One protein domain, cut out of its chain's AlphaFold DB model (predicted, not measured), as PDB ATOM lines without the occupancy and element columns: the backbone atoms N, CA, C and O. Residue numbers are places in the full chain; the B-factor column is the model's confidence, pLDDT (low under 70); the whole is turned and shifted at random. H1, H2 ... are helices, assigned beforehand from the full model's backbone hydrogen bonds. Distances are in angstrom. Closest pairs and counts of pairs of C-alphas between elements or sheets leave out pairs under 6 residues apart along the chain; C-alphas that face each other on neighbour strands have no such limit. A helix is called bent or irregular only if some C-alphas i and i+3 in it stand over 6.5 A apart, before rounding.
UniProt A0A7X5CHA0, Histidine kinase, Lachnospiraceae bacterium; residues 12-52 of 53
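Overview. This is residues 12 to 52 of the 53 residues of the protein "Histidine kinase" of Lachnospiraceae bacterium (UniProt A0A7X5CHA0). One long helix, H2, makes nearly the whole length of a thin rod, and a single-turn helix, H1, sits beside its first turn, where the chain folds back through a tight link. Residues 26 to 52, of which 26 to 50 belong to H2, stand free. The printed part has 41 residues with two named helices, H1 then H2, and no named strand; the class is all helix. The whole is extended, with a radius of gyration of the C-alphas of 16.4 A and spans of 52 by 13 by 5 A.

Along the chain. H2 covers residues 20 to 50, 31 residues, and measures 44.5 A from first to last C-alpha. It begins with C-alpha 20 at (121.619, 120.281, 141.254) and ends with C-alpha 50 at (133.145, 100.662, 102.995). H1 covers residues 12 to 15, and measures 4.9 A, with C-alpha 12 at (126.647, 111.186, 143.503). Neither helix is bent.

Arrangement. H2 and H1 touch only at the corner by their link, with 5 pairs of C-alphas within 8 A. The closest C-alphas of the two are those of Leu 15 and Arg 21, 5.0 A apart. H2 touches H1 with residues 20 to 24 alone, and their centres are 22.2 A apart. In H2 every O i to N i+4 pair is within hydrogen-bond range. H1, with 4 residues, is too short for such a pair; its one O i to N i+3 pair is within range.

Size, cuts and confidence. The C-alphas of Thr 17 and Gly 52 are the two farthest apart, at 52.1 A. The printed part runs from 12 to 52 with no cut, and the link from H1 to H2, 4 residues, is tight. The mean pLDDT of the printed part is 80.3; residue 15, residues 17 to 20 and residues 48 to 52 are under 70.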
ATOM      1  N   ASP A  12     127.488 111.182 142.301       78.19
ATOM      2  CA  ASP A  12     126.647 111.186 143.503       78.19
ATOM      3  C   ASP A  12     126.724 112.532 144.242       78.19
ATOM      4  O   ASP A  12     125.707 113.183 144.468       78.19
ATOM      5  N   TYR A  13     127.933 113.058 144.461       77.88
ATOM      6  CA  TYR A  13     128.151 114.388 145.048       77.88
ATOM      7  C   TYR A  13     127.499 115.528 144.241       77.88
ATOM      8  O   TYR A  13     127.012 116.522 144.787       77.88
ATOM      9  N   VAL A  14     127.479 115.404 142.914       72.25
ATOM     10  CA  VAL A  14     126.859 116.383 142.012       72.25
ATOM     11  C   VAL A  14     125.331 116.187 141.922       72.25
ATOM     12  O   VAL A  14     124.615 117.129 141.568       72.25
ATOM     13  N   LEU A  15     124.808 115.014 142.293       69.75
ATOM     14  CA  LEU A  15     123.378 114.673 142.325       69.75
ATOM     15  C   LEU A  15     122.710 114.875 143.698       69.75
ATOM     16  O   LEU A  15     121.483 114.979 143.741       69.75
ATOM     17  N   ASP A  16     123.483 115.004 144.779       71.00
ATOM     18  CA  ASP A  16     123.029 114.983 146.184       71.00
ATOM     19  C   ASP A  16     122.042 116.106 146.583       71.00
ATOM     20  O   ASP A  16     121.334 116.013 147.581       71.00
ATOM     21  N   THR A  17     121.901 117.177 145.787       66.62
ATOM     22  CA  THR A  17     120.949 118.264 146.102       66.62
ATOM     23  C   THR A  17     119.831 118.400 145.063       66.62
ATOM     24  O   THR A  17     120.089 118.400 143.853       66.62
ATOM     25  N   PRO A  18     118.568 118.618 145.491       64.19
ATOM     26  CA  PRO A  18     117.392 118.612 144.607       64.19
ATOM     27  C   PRO A  18     117.455 119.672 143.497       64.19
ATOM     28  O   PRO A  18     116.874 119.497 142.428       64.19
ATOM     29  N   LYS A  19     118.206 120.753 143.731       65.44
ATOM     30  CA  LYS A  19     118.430 121.856 142.790       65.44
ATOM     31  C   LYS A  19     119.562 121.563 141.790       65.44
ATOM     32  O   LYS A  19     119.519 122.063 140.670       65.44
ATOM     33  N   LYS A  20     120.543 120.726 142.157       65.56
ATOM     34  CA  LYS A  20     121.619 120.281 141.254       65.56
ATOM     35  C   LYS A  20     121.181 119.130 140.350       65.56
ATOM     36  O   LYS A  20     121.611 119.093 139.205       65.56
ATOM     37  N   ARG A  21     120.234 118.284 140.781       74.44
ATOM     38  CA  ARG A  21     119.700 117.157 139.987       74.44
ATOM     39  C   ARG A  21     119.218 117.540 138.580       74.44
ATOM     40  O   ARG A  21     119.420 116.772 137.647       74.44
ATOM     41  N   HIS A  22     118.611 118.716 138.401       77.38
ATOM     42  CA  HIS A  22     118.144 119.157 137.079       77.38
ATOM     43  C   HIS A  22     119.295 119.608 136.163       77.38
ATOM     44  O   HIS A  22     119.291 119.317 134.972       77.38
ATOM     45  N   ILE A  23     120.318 120.252 136.734       78.81
ATOM     46  CA  ILE A  23     121.520 120.692 136.011       78.81
ATOM     47  C   ILE A  23     122.356 119.474 135.614       78.81
ATOM     48  O   ILE A  23     122.748 119.347 134.459       78.81
ATOM     49  N   THR A  24     122.565 118.538 136.539       82.81
ATOM     50  CA  THR A  24     123.278 117.283 136.280       82.81
ATOM     51  C   THR A  24     122.532 116.412 135.280       82.81
ATOM     52  O   THR A  24     123.156 115.858 134.383       82.81
ATOM     53  N   GLY A  25     121.199 116.344 135.378       81.94
ATOM     54  CA  GLY A  25     120.359 115.694 134.372       81.94
ATOM     55  C   GLY A  25     120.528 116.319 132.985       81.94
ATOM     56  O   GLY A  25     120.701 115.591 132.011       81.94
ATOM     57  N   GLY A  26     120.567 117.653 132.900       85.00
ATOM     58  CA  GLY A  26     120.858 118.374 131.658       85.00
ATOM     59  C   GLY A  26     122.248 118.060 131.095       85.00
ATOM     60  O   GLY A  26     122.371 117.753 129.912       85.00
ATOM     61  N   ILE A  27     123.283 118.051 131.939       85.62
ATOM     62  CA  ILE A  27     124.663 117.731 131.539       85.62
ATOM     63  C   ILE A  27     124.774 116.281 131.050       85.62
ATOM     64  O   ILE A  27     125.343 116.044 129.984       85.62
ATOM     65  N   LEU A  28     124.204 115.310 131.775       86.94
ATOM     66  CA  LEU A  28     124.217 113.902 131.363       86.94
ATOM     67  C   LEU A  28     123.513 113.703 130.016       86.94
ATOM     68  O   LEU A  28     124.002 112.951 129.171       86.94
ATOM     69  N   LEU A  29     122.391 114.396 129.804       88.69
ATOM     70  CA  LEU A  29     121.638 114.334 128.556       88.69
ATOM     71  C   LEU A  29     122.431 114.956 127.397       88.69
ATOM     72  O   LEU A  29     122.537 114.334 126.342       88.69
ATOM     73  N   SER A  30     123.064 116.117 127.600       90.69
ATOM     74  CA  SER A  30     123.935 116.741 126.594       90.69
ATOM     75  C   SER A  30     125.126 115.858 126.219       90.69
ATOM     76  O   SER A  30     125.404 115.695 125.032       90.69
ATOM     77  N   VAL A  31     125.804 115.245 127.199       91.88
ATOM     78  CA  VAL A  31     126.928 114.326 126.938       91.88
ATOM     79  C   VAL A  31     126.453 113.088 126.177       91.88
ATOM     80  O   VAL A  31     127.091 112.693 125.203       91.88
ATOM     81  N   SER A  32     125.307 112.518 126.558       92.75
ATOM     82  CA  SER A  32     124.720 111.356 125.874       92.75
ATOM     83  C   SER A  32     124.387 111.671 124.415       92.75
ATOM     84  O   SER A  32     124.714 110.892 123.520       92.75
ATOM     85  N   MET A  33     123.779 112.832 124.157       92.81
ATOM     86  CA  MET A  33     123.398 113.259 122.810       92.81
ATOM     87  C   MET A  33     124.624 113.577 121.943       92.81
ATOM     88  O   MET A  33     124.657 113.201 120.773       92.81
ATOM     89  N   LEU A  34     125.661 114.188 122.524       93.44
ATOM     90  CA  LEU A  34     126.929 114.473 121.848       93.44
ATOM     91  C   LEU A  34     127.670 113.187 121.466       93.44
ATOM     92  O   LEU A  34     128.114 113.049 120.327       93.44
ATOM     93  N   PHE A  35     127.750 112.215 122.378       93.88
ATOM     94  CA  PHE A  35     128.394 110.930 122.099       93.88
ATOM     95  C   PHE A  35     127.598 110.095 121.087       93.88
ATOM     96  O   PHE A  35     128.181 109.467 120.206       93.88
ATOM     97  N   THR A  36     126.264 110.147 121.160       93.88
ATOM     98  CA  THR A  36     125.372 109.516 120.173       93.88
ATOM     99  C   THR A  36     125.555 110.136 118.786       93.88
ATOM    100  O   THR A  36     125.708 109.408 117.810       93.88
ATOM    101  N   GLY A  37     125.602 111.469 118.684       93.88
ATOM    102  CA  GLY A  37     125.847 112.172 117.422       93.88
ATOM    103  C   GLY A  37     127.212 111.840 116.819       93.88
ATOM    104  O   GLY A  37     127.297 111.517 115.638       93.88
ATOM    105  N   LEU A  38     128.266 111.822 117.640       93.88
ATOM    106  CA  LEU A  38     129.607 111.419 117.209       93.88
ATOM    107  C   LEU A  38     129.650 109.966 116.723       93.88
ATOM    108  O   LEU A  38     130.244 109.692 115.683       93.88
ATOM    109  N   ALA A  39     129.001 109.041 117.435       93.19
ATOM    110  CA  ALA A  39     128.921 107.644 117.020       93.19
ATOM    111  C   ALA A  39     128.203 107.496 115.671       93.19
ATOM    112  O   ALA A  39     128.675 106.753 114.810       93.19
ATOM    113  N   LEU A  40     127.115 108.244 115.458       91.56
ATOM    114  CA  LEU A  40     126.405 108.284 114.178       91.56
ATOM    115  C   LEU A  40     127.290 108.832 113.052       91.56
ATOM    116  O   LEU A  40     127.333 108.238 111.974       91.56
ATOM    117  N   THR A  41     128.032 109.915 113.287       91.31
ATOM    118  CA  THR A  41     128.978 110.468 112.304       91.31
ATOM    119  C   THR A  41     130.090 109.475 111.969       91.31
ATOM    120  O   THR A  41     130.349 109.236 110.795       91.31
ATOM    121  N   VAL A  42     130.705 108.834 112.968       91.75
ATOM    122  CA  VAL A  42     131.747 107.816 112.746       91.75
ATOM    123  C   VAL A  42     131.193 106.610 111.987       91.75
ATOM    124  O   VAL A  42     131.836 106.141 111.050       91.75
ATOM    125  N   MET A  43     130.001 106.124 112.348       87.31
ATOM    126  CA  MET A  43     129.328 105.051 111.610       87.31
ATOM    127  C   MET A  43     129.040 105.448 110.160       87.31
ATOM    128  O   MET A  43     129.153 104.608 109.273       87.31
ATOM    129  N   THR A  44     128.687 106.711 109.918       87.81
ATOM    130  CA  THR A  44     128.394 107.229 108.575       87.81
ATOM    131  C   THR A  44     129.662 107.322 107.731       87.81
ATOM    132  O   THR A  44     129.674 106.772 106.636       87.81
ATOM    133  N   ILE A  45     130.746 107.900 108.263       85.81
ATOM    134  CA  ILE A  45     132.051 107.975 107.581       85.81
ATOM    135  C   ILE A  45     132.555 106.566 107.244       85.81
ATOM    136  O   ILE A  45     132.879 106.278 106.100       85.81
ATOM    137  N   ARG A  46     132.524 105.639 108.211       77.50
ATOM    138  CA  ARG A  46     132.915 104.237 107.983       77.50
ATOM    139  C   ARG A  46     132.065 103.558 106.910       77.50
ATOM    140  O   ARG A  46     132.570 102.719 106.177       77.50
ATOM    141  N   ARG A  47     130.769 103.868 106.841       71.56
ATOM    142  CA  ARG A  47     129.855 103.305 105.839       71.56
ATOM    143  C   ARG A  47     130.126 103.857 104.439       71.56
ATOM    144  O   ARG A  47     129.938 103.123 103.480       71.56
ATOM    145  N   GLU A  48     130.567 105.106 104.336       64.94
ATOM    146  CA  GLU A  48     131.003 105.724 103.082       64.94
ATOM    147  C   GLU A  48     132.342 105.128 102.615       64.94
ATOM    148  O   GLU A  48     132.443 104.709 101.465       64.94
ATOM    149  N   ASP A  49     133.297 104.934 103.534       61.75
ATOM    150  CA  ASP A  49     134.579 104.265 103.263       61.75
ATOM    151  C   ASP A  49     134.403 102.800 102.805       61.75
ATOM    152  O   ASP A  49     135.134 102.331 101.941       61.75
ATOM    153  N   MET A  50     133.427 102.066 103.359       59.31
ATOM    154  CA  MET A  50     133.145 100.662 102.995       59.31
ATOM    155  C   MET A  50     132.292 100.494 101.727       59.31
ATOM    156  O   MET A  50     132.189  99.386 101.214       59.31
ATOM    157  N   ASN A  51     131.629 101.551 101.251       58.78
ATOM    158  CA  ASN A  51     130.806 101.527 100.032       58.78
ATOM    159  C   ASN A  51     131.565 102.081  98.808       58.78
ATOM    160  O   ASN A  51     130.998 102.164  97.720       58.78
ATOM    161  N   GLY A  52     132.817 102.505  99.001       58.25
ATOM    162  CA  GLY A  52     133.731 102.979  97.962       58.25
ATOM    163  C   GLY A  52     134.694 101.918  97.415       58.25
ATOM    164  O   GLY A  52     135.594 102.288  96.662       58.25
TER     165      GLY A  52